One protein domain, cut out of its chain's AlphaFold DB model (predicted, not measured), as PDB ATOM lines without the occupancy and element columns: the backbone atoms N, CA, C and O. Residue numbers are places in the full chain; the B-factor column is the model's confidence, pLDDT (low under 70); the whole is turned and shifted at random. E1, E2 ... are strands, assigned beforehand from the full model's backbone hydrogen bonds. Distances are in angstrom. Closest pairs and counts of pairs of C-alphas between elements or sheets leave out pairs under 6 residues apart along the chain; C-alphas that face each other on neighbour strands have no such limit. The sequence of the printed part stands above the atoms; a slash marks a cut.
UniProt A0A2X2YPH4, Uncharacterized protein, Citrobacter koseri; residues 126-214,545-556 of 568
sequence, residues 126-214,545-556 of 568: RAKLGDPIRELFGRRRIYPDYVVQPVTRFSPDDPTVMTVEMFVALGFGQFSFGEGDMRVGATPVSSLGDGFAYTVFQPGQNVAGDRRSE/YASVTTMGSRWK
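AT A GLANCE: This is residues 126 to 214 and 545 to 556 of the 568 residues of an uncharacterized protein of Citrobacter koseri (UniProt A0A2X2YPH4). Little of this domain is regular structure: one twisted antiparallel sheet, in the order E1, E2, E4, E3, with long loops around it. Residues 145 to 146 pair with residues 168 to 169 of E2, tying the first long loop to the sheet. The printed part has 101 residues, no named helix and four named strands, E1 to E4 along the chain, holding 29 residues: all strand. It is compact, radius of gyration of the C-alphas 14.1 A, spanning 41 by 27 by 24 A.

IN THESE COORDINATES: Find C-alpha 162 at (-40.530, 109.293, 29.686); from there E2, residues 162 to 172, runs 31.6 A. E4, residues 548 to 555, runs 22.6 A to C-alpha 555 at (-32.271, 110.673, 31.735). E3 is residues 196 to 201, 16.9 A; E1 is residues 151 to 154, 10.4 A.

HOW THE PARTS SIT: Inner strands E2 and E4 are antiparallel at 164 degrees; see N 166 and O 553, 2.9 A. Beside E4, edge strand E3 has N 199 and O 552 at 2.8 A. E1 and E2 form a hairpin, with N 163 and O 153 at 2.7 A.

THE WHOLE: Residues 215 to 544 are cut out, leaving C-alphas 214 and 545 13.8 A apart. The link E2 to E3 is long. Residues 126 to 130 and 179 have pLDDT under 70.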
ATOM      1  N   ARG A 126     -31.679 108.331  49.682       56.66
ATOM      2  CA  ARG A 126     -32.528 109.248  50.456       56.66
ATOM      3  C   ARG A 126     -31.792 109.618  51.742       56.66
ATOM      4  O   ARG A 126     -31.615 108.749  52.591       56.66
ATOM      5  N   ALA A 127     -31.379 110.876  51.872       59.56
ATOM      6  CA  ALA A 127     -30.812 111.390  53.116       59.56
ATOM      7  C   ALA A 127     -31.914 111.557  54.173       59.56
ATOM      8  O   ALA A 127     -33.022 111.998  53.852       59.56
ATOM      9  N   LYS A 128     -31.625 111.210  55.431       57.88
ATOM     10  CA  LYS A 128     -32.496 111.530  56.565       57.88
ATOM     11  C   LYS A 128     -32.107 112.883  57.148       57.88
ATOM     12  O   LYS A 128     -30.971 113.338  57.031       57.88
ATOM     13  N   LEU A 129     -33.065 113.534  57.800       59.16
ATOM     14  CA  LEU A 129     -32.787 114.770  58.519       59.16
ATOM     15  C   LEU A 129     -31.740 114.507  59.613       59.16
ATOM     16  O   LEU A 129     -31.918 113.609  60.431       59.16
ATOM     17  N   GLY A 130     -30.667 115.300  59.618       69.88
ATOM     18  CA  GLY A 130     -29.552 115.156  60.559       69.88
ATOM     19  C   GLY A 130     -28.451 114.190  60.113       69.88
ATOM     20  O   GLY A 130     -27.434 114.104  60.799       69.88
ATOM     21  N   ASP A 131     -28.606 113.506  58.972       72.81
ATOM     22  CA  ASP A 131     -27.533 112.670  58.434       72.81
ATOM     23  C   ASP A 131     -26.312 113.528  58.049       72.81
ATOM     24  O   ASP A 131     -26.459 114.637  57.517       72.81
ATOM     25  N   PRO A 132     -25.085 113.026  58.286       81.25
ATOM     26  CA  PRO A 132     -23.878 113.729  57.890       81.25
ATOM     27  C   PRO A 132     -23.798 113.856  56.365       81.25
ATOM     28  O   PRO A 132     -23.954 112.881  55.628       81.25
ATOM     29  N   ILE A 133     -23.467 115.057  55.887       84.19
ATOM     30  CA  ILE A 133     -23.124 115.267  54.481       84.19
ATOM     31  C   ILE A 133     -21.709 114.739  54.254       84.19
ATOM     32  O   ILE A 133     -20.765 115.105  54.952       84.19
ATOM     33  N   ARG A 134     -21.556 113.880  53.250       88.69
ATOM     34  CA  ARG A 134     -20.271 113.286  52.879       88.69
ATOM     35  C   ARG A 134     -19.254 114.344  52.458       88.69
ATOM     36  O   ARG A 134     -19.476 115.059  51.487       88.69
ATOM     37  N   GLU A 135     -18.099 114.340  53.112       90.50
ATOM     38  CA  GLU A 135     -16.887 115.044  52.691       90.50
ATOM     39  C   GLU A 135     -15.893 114.020  52.126       90.50
ATOM     40  O   GLU A 135     -15.602 113.002  52.762       90.50
ATOM     41  N   LEU A 136     -15.428 114.230  50.892       84.75
ATOM     42  CA  LEU A 136     -14.571 113.276  50.190       84.75
ATOM     43  C   LEU A 136     -13.163 113.840  49.994       84.75
ATOM     44  O   LEU A 136     -12.982 114.851  49.324       84.75
ATOM     45  N   PHE A 137     -12.162 113.101  50.474       83.62
ATOM     46  CA  PHE A 137     -10.755 113.337  50.161       83.62
ATOM     47  C   PHE A 137     -10.271 112.309  49.124       83.62
ATOM     48  O   PHE A 137     -10.344 111.099  49.354       83.62
ATOM     49  N   GLY A 138      -9.776 112.780  47.976       85.81
ATOM     50  CA  GLY A 138      -9.279 111.931  46.884       85.81
ATOM     51  C   GLY A 138     -10.372 111.391  45.946       85.81
ATOM     52  O   GLY A 138     -11.462 111.948  45.848       85.81
ATOM     53  N   ARG A 139     -10.076 110.305  45.213       85.25
ATOM     54  CA  ARG A 139     -10.983 109.713  44.208       85.25
ATOM     55  C   ARG A 139     -11.672 108.467  44.759       85.25
ATOM     56  O   ARG A 139     -11.023 107.452  45.003       85.25
ATOM     57  N   ARG A 140     -12.998 108.518  44.900       83.81
ATOM     58  CA  ARG A 140     -13.819 107.386  45.352       83.81
ATOM     59  C   ARG A 140     -15.131 107.333  44.582       83.81
ATOM     60  O   ARG A 140     -15.676 108.366  44.208       83.81
ATOM     61  N   ARG A 141     -15.660 106.121  44.384       83.62
ATOM     62  CA  ARG A 141     -17.021 105.931  43.872       83.62
ATOM     63  C   ARG A 141     -18.029 106.461  44.888       83.62
ATOM     64  O   ARG A 141     -17.947 106.117  46.067       83.62
ATOM     65  N   ILE A 142     -18.983 107.249  44.408       84.12
ATOM     66  CA  ILE A 142     -20.039 107.838  45.222       84.12
ATOM     67  C   ILE A 142     -21.419 107.474  44.684       84.12
ATOM     68  O   ILE A 142     -21.600 107.326  43.477       84.12
ATOM     69  N   TYR A 143     -22.378 107.350  45.596       83.00
ATOM     70  CA  TYR A 143     -23.803 107.318  45.286       83.00
ATOM     71  C   TYR A 143     -24.385 108.605  45.861       83.00
ATOM     72  O   TYR A 143     -24.321 108.780  47.078       83.00
ATOM     73  N   PRO A 144     -24.815 109.550  45.013       85.56
ATOM     74  CA  PRO A 144     -25.244 110.853  45.484       85.56
ATOM     75  C   PRO A 144     -26.602 110.760  46.187       85.56
ATOM     76  O   PRO A 144     -27.345 109.792  46.009       85.56
ATOM     77  N   ASP A 145     -26.905 111.771  46.992       82.62
ATOM     78  CA  ASP A 145     -28.109 111.830  47.820       82.62
ATOM     79  C   ASP A 145     -29.122 112.794  47.186       82.62
ATOM     80  O   ASP A 145     -28.734 113.844  46.677       82.62
ATOM     81  N   TYR A 146     -30.414 112.462  47.168       82.88
ATOM     82  CA  TYR A 146     -31.450 113.372  46.667       82.88
ATOM     83  C   TYR A 146     -31.492 114.661  47.488       82.88
ATOM     84  O   TYR A 146     -31.564 114.615  48.714       82.88
ATOM     85  N   VAL A 147     -31.506 115.803  46.801       87.50
ATOM     86  CA  VAL A 147     -31.763 117.112  47.418       87.50
ATOM     87  C   VAL A 147     -33.258 117.430  47.391       87.50
ATOM     88  O   VAL A 147     -33.799 117.949  48.359       87.50
ATOM     89  N   VAL A 148     -33.932 117.073  46.297       84.38
ATOM     90  CA  VAL A 148     -35.392 117.144  46.131       84.38
ATOM     91  C   VAL A 148     -35.910 115.834  45.543       84.38
ATOM     92  O   VAL A 148     -35.132 115.006  45.055       84.38
ATOM     93  N   GLN A 149     -37.227 115.628  45.604       80.12
ATOM     94  CA  GLN A 149     -37.854 114.438  45.032       80.12
ATOM     95  C   GLN A 149     -37.589 114.368  43.519       80.12
ATOM     96  O   GLN A 149     -37.695 115.390  42.837       80.12
ATOM     97  N   PRO A 150     -37.254 113.186  42.970       83.00
ATOM     98  CA  PRO A 150     -37.165 113.024  41.530       83.00
ATOM     99  C   PRO A 150     -38.539 113.217  40.891       83.00
ATOM    100  O   PRO A 150     -39.561 112.832  41.462       83.00
ATOM    101  N   VAL A 151     -38.548 113.769  39.683       84.12
ATOM    102  CA  VAL A 151     -39.778 114.032  38.935       84.12
ATOM    103  C   VAL A 151     -39.737 113.301  37.611       84.12
ATOM    104  O   VAL A 151     -38.721 113.319  36.916       84.12
ATOM    105  N   THR A 152     -40.847 112.668  37.251       84.38
ATOM    106  CA  THR A 152     -40.996 111.976  35.977       84.38
ATOM    107  C   THR A 152     -41.955 112.721  35.059       84.38
ATOM    108  O   THR A 152     -43.021 113.169  35.479       84.38
ATOM    109  N   ARG A 153     -41.571 112.882  33.792       87.38
ATOM    110  CA  ARG A 153     -42.358 113.609  32.788       87.38
ATOM    111  C   ARG A 153     -42.288 112.909  31.450       87.38
ATOM    112  O   ARG A 153     -41.217 112.442  31.064       87.38
ATOM    113  N   PHE A 154     -43.398 112.892  30.736       89.75
ATOM    114  CA  PHE A 154     -43.407 112.494  29.338       89.75
ATOM    115  C   PHE A 154     -42.876 113.633  28.468       89.75
ATOM    116  O   PHE A 154     -43.051 114.810  28.790       89.75
ATOM    117  N   SER A 155     -42.166 113.281  27.400       87.44
ATOM    118  CA  SER A 155     -41.630 114.251  26.455       87.44
ATOM    119  C   SER A 155     -42.783 114.879  25.665       87.44
ATOM    120  O   SER A 155     -43.558 114.142  25.058       87.44
ATOM    121  N   PRO A 156     -42.888 116.219  25.618       87.69
ATOM    122  CA  PRO A 156     -43.889 116.898  24.794       87.69
ATOM    123  C   PRO A 156     -43.743 116.583  23.300       87.69
ATOM    124  O   PRO A 156     -44.735 116.541  22.581       87.69
ATOM    125  N   ASP A 157     -42.507 116.340  22.851       88.44
ATOM    126  CA  ASP A 157     -42.182 116.070  21.445       88.44
ATOM    127  C   ASP A 157     -42.342 114.588  21.070       88.44
ATOM    128  O   ASP A 157     -42.430 114.248  19.893       88.44
ATOM    129  N   ASP A 158     -42.342 113.694  22.066       89.00
ATOM    130  CA  ASP A 158     -42.435 112.249  21.855       89.00
ATOM    131  C   ASP A 158     -43.119 111.569  23.057       89.00
ATOM    132  O   ASP A 158     -42.457 111.242  24.048       89.00
ATOM    133  N   PRO A 159     -44.436 111.313  22.995       88.38
ATOM    134  CA  PRO A 159     -45.186 110.728  24.107       88.38
ATOM    135  C   PRO A 159     -44.776 109.280  24.429       88.38
ATOM    136  O   PRO A 159     -45.213 108.737  25.441       88.38
ATOM    137  N   THR A 160     -43.926 108.647  23.608       84.81
ATOM    138  CA  THR A 160     -43.316 107.338  23.906       84.81
ATOM    139  C   THR A 160     -42.045 107.457  24.748       84.81
ATOM    140  O   THR A 160     -41.406 106.456  25.057       84.81
ATOM    141  N   VAL A 161     -41.639 108.670  25.129       81.62
ATOM    142  CA  VAL A 161     -40.433 108.907  25.923       81.62
ATOM    143  C   VAL A 161     -40.816 109.506  27.263       81.62
ATOM    144  O   VAL A 161     -41.260 110.646  27.360       81.62
ATOM    145  N   MET A 162     -40.551 108.759  28.329       82.12
ATOM    146  CA  MET A 162     -40.530 109.293  29.686       82.12
ATOM    147  C   MET A 162     -39.116 109.752  30.025       82.12
ATOM    148  O   MET A 162     -38.121 109.159  29.614       82.12
ATOM    149  N   THR A 163     -39.009 110.828  30.785       83.19
ATOM    150  CA  THR A 163     -37.754 111.315  31.346       83.19
ATOM    151  C   THR A 163     -37.881 111.399  32.850       83.19
ATOM    152  O   THR A 163     -38.950 111.700  33.383       83.19
ATOM    153  N   VAL A 164     -36.778 111.132  33.536       83.50
ATOM    154  CA  VAL A 164     -36.667 111.328  34.974       83.50
ATOM    155  C   VAL A 164     -35.649 112.419  35.219       83.50
ATOM    156  O   VAL A 164     -34.562 112.430  34.639       83.50
ATOM    157  N   GLU A 165     -36.022 113.342  36.085       86.38
ATOM    158  CA  GLU A 165     -35.220 114.477  36.491       86.38
ATOM    159  C   GLU A 165     -34.898 114.373  37.969       86.38
ATOM    160  O   GLU A 165     -35.757 114.066  38.795       86.38
ATOM    161  N   MET A 166     -33.639 114.630  38.295       86.69
ATOM    162  CA  MET A 166     -33.131 114.615  39.653       86.69
ATOM    163  C   MET A 166     -32.299 115.848  39.925       86.69
ATOM    164  O   MET A 166     -31.627 116.383  39.040       86.69
ATOM    165  N   PHE A 167     -32.232 116.183  41.204       92.12
ATOM    166  CA  PHE A 167     -31.232 117.086  41.725       92.12
ATOM    167  C   PHE A 167     -30.643 116.487  42.998       92.12
ATOM    168  O   PHE A 167     -31.365 116.130  43.933       92.12
ATOM    169  N   VAL A 168     -29.329 116.272  42.973       90.69
ATOM    170  CA  VAL A 168     -28.613 115.442  43.946       90.69
ATOM    171  C   VAL A 168     -27.401 116.160  44.528       90.69
ATOM    172  O   VAL A 168     -26.785 117.000  43.871       90.69
ATOM    173  N   ALA A 169     -27.029 115.800  45.751       92.06
ATOM    174  CA  ALA A 169     -25.837 116.257  46.442       92.06
ATOM    175  C   ALA A 169     -24.695 115.263  46.206       92.06
ATOM    176  O   ALA A 169     -24.808 114.066  46.494       92.06
ATOM    177  N   LEU A 170     -23.573 115.764  45.688       91.62
ATOM    178  CA  LEU A 170     -22.352 114.973  45.551       91.62
ATOM    179  C   LEU A 170     -21.568 114.938  46.861       91.62
ATOM    180  O   LEU A 170     -20.996 113.900  47.171       91.62
ATOM    181  N   GLY A 171     -21.570 116.023  47.634       90.25
ATOM    182  CA  GLY A 171     -20.911 116.101  48.936       90.25
ATOM    183  C   GLY A 171     -20.413 117.504  49.269       90.25
ATOM    184  O   GLY A 171     -20.570 118.436  48.477       90.25
ATOM    185  N   PHE A 172     -19.814 117.641  50.450       93.44
ATOM    186  CA  PHE A 172     -19.172 118.862  50.920       93.44
ATOM    187  C   PHE A 172     -17.879 119.142  50.139       93.44
ATOM    188  O   PHE A 172     -17.097 118.226  49.880       93.44
ATOM    189  N   GLY A 173     -17.647 120.407  49.794       92.81
ATOM    190  CA  GLY A 173     -16.485 120.849  49.023       92.81
ATOM    191  C   GLY A 173     -16.716 120.828  47.512       92.81
ATOM    192  O   GLY A 173     -17.849 120.754  47.046       92.81
ATOM    193  N   GLN A 174     -15.633 120.962  46.746       93.00
ATOM    194  CA  GLN A 174     -15.661 120.984  45.282       93.00
ATOM    195  C   GLN A 174     -15.429 119.586  44.709       93.00
ATOM    196  O   GLN A 174     -14.507 118.885  45.125       93.00
ATOM    197  N   PHE A 175     -16.228 119.202  43.713       91.69
ATOM    198  CA  PHE A 175     -16.076 117.932  43.003       91.69
ATOM    199  C   PHE A 175     -15.710 118.168  41.538       91.69
ATOM    200  O   PHE A 175     -16.290 119.020  40.863       91.69
ATOM    201  N   SER A 176     -14.789 117.350  41.031       87.06
ATOM    202  CA  SER A 176     -14.422 117.269  39.616       87.06
ATOM    203  C   SER A 176     -14.375 115.806  39.179       87.06
ATOM    204  O   SER A 176     -13.824 114.972  39.899       87.06
ATOM    205  N   PHE A 177     -14.919 115.496  38.009       84.44
ATOM    206  CA  PHE A 177     -14.949 114.152  37.426       84.44
ATOM    207  C   PHE A 177     -15.011 114.255  35.900       84.44
ATOM    208  O   PHE A 177     -15.469 115.265  35.365       84.44
ATOM    209  N   GLY A 178     -14.522 113.229  35.204       77.31
ATOM    210  CA  GLY A 178     -14.614 113.132  33.747       77.31
ATOM    211  C   GLY A 178     -15.903 112.449  33.287       77.31
ATOM    212  O   GLY A 178     -16.614 111.825  34.075       77.31
ATOM    213  N   GLU A 179     -16.187 112.490  31.984       63.47
ATOM    214  CA  GLU A 179     -17.387 111.853  31.411       63.47
ATOM    215  C   GLU A 179     -17.430 110.328  31.622       63.47
ATOM    216  O   GLU A 179     -18.501 109.752  31.799       63.47
ATOM    217  N   GLY A 180     -16.263 109.674  31.688       70.12
ATOM    218  CA  GLY A 180     -16.146 108.236  31.958       70.12
ATOM    219  C   GLY A 180     -16.380 107.826  33.420       70.12
ATOM    220  O   GLY A 180     -16.469 106.631  33.709       70.12
ATOM    221  N   ASP A 181     -16.481 108.789  34.341       79.00
ATOM    222  CA  ASP A 181     -16.638 108.529  35.779       79.00
ATOM    223  C   ASP A 181     -18.103 108.382  36.213       79.00
ATOM    224  O   ASP A 181     -18.377 107.923  37.325       79.00
ATOM    225  N   MET A 182     -19.053 108.742  35.344       82.19
ATOM    226  CA  MET A 182     -20.483 108.709  35.649       82.19
ATOM    227  C   MET A 182     -21.161 107.453  35.103       82.19
ATOM    228  O   MET A 182     -20.919 107.010  33.977       82.19
ATOM    229  N   ARG A 183     -22.063 106.887  35.913       77.69
ATOM    230  CA  ARG A 183     -22.871 105.717  35.557       77.69
ATOM    231  C   ARG A 183     -24.309 105.879  36.030       77.69
ATOM    232  O   ARG A 183     -24.535 106.357  37.139       77.69
ATOM    233  N   VAL A 184     -25.252 105.400  35.225       74.12
ATOM    234  CA  VAL A 184     -26.648 105.176  35.622       74.12
ATOM    235  C   VAL A 184     -26.819 103.671  35.823       74.12
ATOM    236  O   VAL A 184     -26.713 102.889  34.880       74.12
ATOM    237  N   GLY A 185     -26.979 103.238  37.075       70.88
ATOM    238  CA  GLY A 185     -26.869 101.818  37.421       70.88
ATOM    239  C   GLY A 185     -25.470 101.271  37.101       70.88
ATOM    240  O   GLY A 185     -24.468 101.746  37.640       70.88
ATOM    241  N   ALA A 186     -25.393 100.268  36.222       70.19
ATOM    242  CA  ALA A 186     -24.123  99.730  35.719       70.19
ATOM    243  C   ALA A 186     -23.629 100.433  34.439       70.19
ATOM    244  O   ALA A 186     -22.453 100.299  34.083       70.19
ATOM    245  N   THR A 187     -24.493 101.200  33.776       72.81
ATOM    246  CA  THR A 187     -24.297 101.719  32.420       72.81
ATOM    247  C   THR A 187     -23.483 103.017  32.433       72.81
ATOM    248  O   THR A 187     -23.896 103.975  33.089       72.81
ATOM    249  N   PRO A 188     -22.326 103.087  31.745       77.00
ATOM    250  CA  PRO A 188     -21.580 104.334  31.565       77.00
ATOM    251  C   PRO A 188     -22.410 105.403  30.858       77.00
ATOM    252  O   PRO A 188     -23.066 105.106  29.860       77.00
ATOM    253  N   VAL A 189     -22.334 106.653  31.319       76.25
ATOM    254  CA  VAL A 189     -23.065 107.773  30.696       76.25
ATOM    255  C   VAL A 189     -22.702 107.951  29.218       76.25
ATOM    256  O   VAL A 189     -23.582 108.227  28.410       76.25
ATOM    257  N   SER A 190     -21.451 107.680  28.834       75.81
ATOM    258  CA  SER A 190     -21.006 107.718  27.433       75.81
ATOM    259  C   SER A 190     -21.770 106.767  26.502       75.81
ATOM    260  O   SER A 190     -21.810 106.999  25.300       75.81
ATOM    261  N   SER A 191     -22.391 105.710  27.038       73.69
ATOM    262  CA  SER A 191     -23.212 104.772  26.260       73.69
ATOM    263  C   SER A 191     -24.685 105.174  26.149       73.69
ATOM    264  O   SER A 191     -25.426 104.546  25.400       73.69
ATOM    265  N   LEU A 192     -25.119 106.212  26.874       72.56
ATOM    266  CA  LEU A 192     -26.508 106.681  26.879       72.56
ATOM    267  C   LEU A 192     -26.782 107.754  25.815       72.56
ATOM    268  O   LEU A 192     -27.947 108.052  25.555       72.56
ATOM    269  N   GLY A 193     -25.737 108.330  25.206       77.81
ATOM    270  CA  GLY A 193     -25.857 109.411  24.222       77.81
ATOM    271  C   GLY A 193     -26.740 110.554  24.733       77.81
ATOM    272  O   GLY A 193     -26.666 110.935  25.902       77.81
ATOM    273  N   ASP A 194     -27.656 111.025  23.886       77.94
ATOM    274  CA  ASP A 194     -28.624 112.085  24.218       77.94
ATOM    275  C   ASP A 194     -29.679 111.660  25.262       77.94
ATOM    276  O   ASP A 194     -30.512 112.458  25.702       77.94
ATOM    277  N   GLY A 195     -29.670 110.389  25.672       75.31
ATOM    278  CA  GLY A 195     -30.512 109.844  26.729       75.31
ATOM    279  C   GLY A 195     -30.101 110.270  28.139       75.31
ATOM    280  O   GLY A 195     -30.846 109.971  29.069       75.31
ATOM    281  N   PHE A 196     -28.971 110.967  28.320       83.19
ATOM    282  CA  PHE A 196     -28.522 111.504  29.607       83.19
ATOM    283  C   PHE A 196     -27.983 112.932  29.465       83.19
ATOM    284  O   PHE A 196     -27.166 113.221  28.600       83.19
ATOM    285  N   ALA A 197     -28.394 113.828  30.361       87.00
ATOM    286  CA  ALA A 197     -27.874 115.189  30.439       87.00
ATOM    287  C   ALA A 197     -27.704 115.612  31.899       87.00
ATOM    288  O   ALA A 197     -28.556 115.321  32.739       87.00
ATOM    289  N   TYR A 198     -26.640 116.354  32.208       90.50
ATOM    290  CA  TYR A 198     -26.368 116.814  33.567       90.50
ATOM    291  C   TYR A 198     -25.757 118.216  33.602       90.50
ATOM    292  O   TYR A 198     -25.214 118.709  32.617       90.50
ATOM    293  N   THR A 199     -25.867 118.863  34.758       94.69
ATOM    294  CA  THR A 199     -25.206 120.132  35.069       94.69
ATOM    295  C   THR A 199     -24.716 120.071  36.504       94.69
ATOM    296  O   THR A 199     -25.463 119.676  37.400       94.69
ATOM    297  N   VAL A 200     -23.451 120.426  36.717       94.75
ATOM    298  CA  VAL A 200     -22.815 120.441  38.039       94.75
ATOM    299  C   VAL A 200     -22.788 121.866  38.546       94.75
ATOM    300  O   VAL A 200     -22.365 122.769  37.829       94.75
ATOM    301  N   PHE A 201     -23.193 122.040  39.795       96.94
ATOM    302  CA  PHE A 201     -23.157 123.308  40.498       96.94
ATOM    303  C   PHE A 201     -22.168 123.189  41.651       96.94
ATOM    304  O   PHE A 201     -22.385 122.426  42.595       96.94
ATOM    305  N   GLN A 202     -21.058 123.913  41.549       97.44
ATOM    306  CA  GLN A 202     -20.060 124.027  42.611       97.44
ATOM    307  C   GLN A 202     -20.645 124.758  43.833       97.44
ATOM    308  O   GLN A 202     -21.651 125.463  43.693       97.44
ATOM    309  N   PRO A 203     -20.025 124.630  45.022       97.06
ATOM    310  CA  PRO A 203     -20.506 125.291  46.230       97.06
ATOM    311  C   PRO A 203     -20.797 126.782  46.016       97.06
ATOM    312  O   PRO A 203     -19.983 127.520  45.461       97.06
ATOM    313  N   GLY A 204     -21.989 127.209  46.430       94.94
ATOM    314  CA  GLY A 204     -22.477 128.584  46.323       94.94
ATOM    315  C   GLY A 204     -23.013 128.994  44.947       94.94
ATOM    316  O   GLY A 204     -23.578 130.082  44.842       94.94
ATOM    317  N   GLN A 205     -22.898 128.160  43.906       97.50
ATOM    318  CA  GLN A 205     -23.456 128.488  42.590       97.50
ATOM    319  C   GLN A 205     -24.988 128.544  42.619       97.50
ATOM    320  O   GLN A 205     -25.651 127.808  43.353       97.50
ATOM    321  N   ASN A 206     -25.543 129.453  41.814       96.69
ATOM    322  CA  ASN A 206     -26.983 129.653  41.705       96.69
ATOM    323  C   ASN A 206     -27.622 128.506  40.909       96.69
ATOM    324  O   ASN A 206     -27.203 128.221  39.788       96.69
ATOM    325  N   VAL A 207     -28.651 127.888  41.486       96.81
ATOM    326  CA  VAL A 207     -29.410 126.778  40.893       96.81
ATOM    327  C   VAL A 207     -30.855 127.151  40.564       96.81
ATOM    328  O   VAL A 207     -31.561 126.360  39.951       96.81
ATOM    329  N   ALA A 208     -31.311 128.352  40.934       92.88
ATOM    330  CA  ALA A 208     -32.715 128.753  40.849       92.88
ATOM    331  C   ALA A 208     -33.301 128.662  39.428       92.88
ATOM    332  O   ALA A 208     -34.492 128.377  39.290       92.88
ATOM    333  N   GLY A 209     -32.468 128.870  38.399       93.06
ATOM    334  CA  GLY A 209     -32.846 128.756  36.986       93.06
ATOM    335  C   GLY A 209     -32.873 127.326  36.434       93.06
ATOM    336  O   GLY A 209     -33.351 127.116  35.323       93.06
ATOM    337  N   ASP A 210     -32.385 126.335  37.181       94.50
ATOM    338  CA  ASP A 210     -32.449 124.932  36.782       94.50
ATOM    339  C   ASP A 210     -33.718 124.290  37.336       94.50
ATOM    340  O   ASP A 210     -33.854 124.085  38.544       94.50
ATOM    341  N   ARG A 211     -34.644 123.923  36.445       92.62
ATOM    342  CA  ARG A 211     -35.922 123.319  36.842       92.62
ATOM    343  C   ARG A 211     -35.780 121.990  37.590       92.62
ATOM    344  O   ARG A 211     -36.695 121.596  38.298       92.62
ATOM    345  N   ARG A 212     -34.645 121.293  37.476       93.44
ATOM    346  CA  ARG A 212     -34.399 120.052  38.230       93.44
ATOM    347  C   ARG A 212     -34.239 120.324  39.726       93.44
ATOM    348  O   ARG A 212     -34.504 119.436  40.523       93.44
ATOM    349  N   SER A 213     -33.842 121.544  40.098       94.00
ATOM    350  CA  SER A 213     -33.772 121.995  41.493       94.00
ATOM    351  C   SER A 213     -35.139 122.347  42.094       94.00
ATOM    352  O   SER A 213     -35.225 122.628  43.290       94.00
ATOM    353  N   GLU A 214     -36.208 122.366  41.289       94.19
ATOM    354  CA  GLU A 214     -37.564 122.626  41.770       94.19
ATOM    355  C   GLU A 214     -38.010 121.553  42.762       94.19
ATOM    356  O   GLU A 214     -37.814 120.360  42.539       94.19
ATOM    357  N   TYR A 545     -26.321 126.362  47.342       94.31
ATOM    358  CA  TYR A 545     -25.844 125.507  48.436       94.31
ATOM    359  C   TYR A 545     -24.387 125.850  48.765       94.31
ATOM    360  O   TYR A 545     -23.478 125.468  48.036       94.31
ATOM    361  N   ALA A 546     -24.150 126.605  49.844       91.00
ATOM    362  CA  ALA A 546     -22.884 127.314  50.088       91.00
ATOM    363  C   ALA A 546     -21.622 126.433  50.155       91.00
ATOM    364  O   ALA A 546     -20.552 126.883  49.755       91.00
ATOM    365  N   SER A 547     -21.732 125.195  50.638       92.75
ATOM    366  CA  SER A 547     -20.574 124.314  50.870       92.75
ATOM    367  C   SER A 547     -20.693 122.949  50.193       92.75
ATOM    368  O   SER A 547     -19.884 122.068  50.464       92.75
ATOM    369  N   VAL A 548     -21.690 122.752  49.328       94.44
ATOM    370  CA  VAL A 548     -22.023 121.443  48.749       94.44
ATOM    371  C   VAL A 548     -21.989 121.530  47.229       94.44
ATOM    372  O   VAL A 548     -22.614 122.420  46.657       94.44
ATOM    373  N   THR A 549     -21.301 120.597  46.565       95.12
ATOM    374  CA  THR A 549     -21.489 120.404  45.122       95.12
ATOM    375  C   THR A 549     -22.791 119.648  44.877       95.12
ATOM    376  O   THR A 549     -22.987 118.541  45.389       95.12
ATOM    377  N   THR A 550     -23.656 120.211  44.040       95.69
ATOM    378  CA  THR A 550     -24.901 119.576  43.592       95.69
ATOM    379  C   THR A 550     -24.865 119.273  42.098       95.69
ATOM    380  O   THR A 550     -24.102 119.876  41.346       95.69
ATOM    381  N   MET A 551     -25.704 118.348  41.646       93.81
ATOM    382  CA  MET A 551     -25.859 118.007  40.236       93.81
ATOM    383  C   MET A 551     -27.341 117.908  39.887       93.81
ATOM    384  O   MET A 551     -28.073 117.143  40.511       93.81
ATOM    385  N   GLY A 552     -27.766 118.639  38.859       92.75
ATOM    386  CA  GLY A 552     -29.020 118.364  38.165       92.75
ATOM    387  C   GLY A 552     -28.772 117.327  37.078       92.75
ATOM    388  O   GLY A 552     -27.860 117.509  36.273       92.75
ATOM    389  N   SER A 553     -29.563 116.259  37.021       87.88
ATOM    390  CA  SER A 553     -29.489 115.251  35.959       87.88
ATOM    391  C   SER A 553     -30.868 114.946  35.375       87.88
ATOM    392  O   SER A 553     -31.898 115.099  36.028       87.88
ATOM    393  N   ARG A 554     -30.881 114.574  34.098       87.31
ATOM    394  CA  ARG A 554     -32.049 114.110  33.356       87.31
ATOM    395  C   ARG A 554     -31.646 112.868  32.582       87.31
ATOM    396  O   ARG A 554     -30.610 112.895  31.920       87.31
ATOM    397  N   TRP A 555     -32.465 111.825  32.611       78.38
ATOM    398  CA  TRP A 555     -32.271 110.673  31.735       78.38
ATOM    399  C   TRP A 555     -33.583 110.093  31.231       78.38
ATOM    400  O   TRP A 555     -34.641 110.301  31.824       78.38
ATOM    401  N   LYS A 556     -33.490 109.348  30.134       75.38
ATOM    402  CA  LYS A 556     -34.559 108.496  29.614       75.38
ATOM    403  C   LYS A 556     -34.425 107.111  30.265       75.38
ATOM    404  O   LYS A 556     -33.343 106.528  30.147       75.38
TER     405      LYS A 556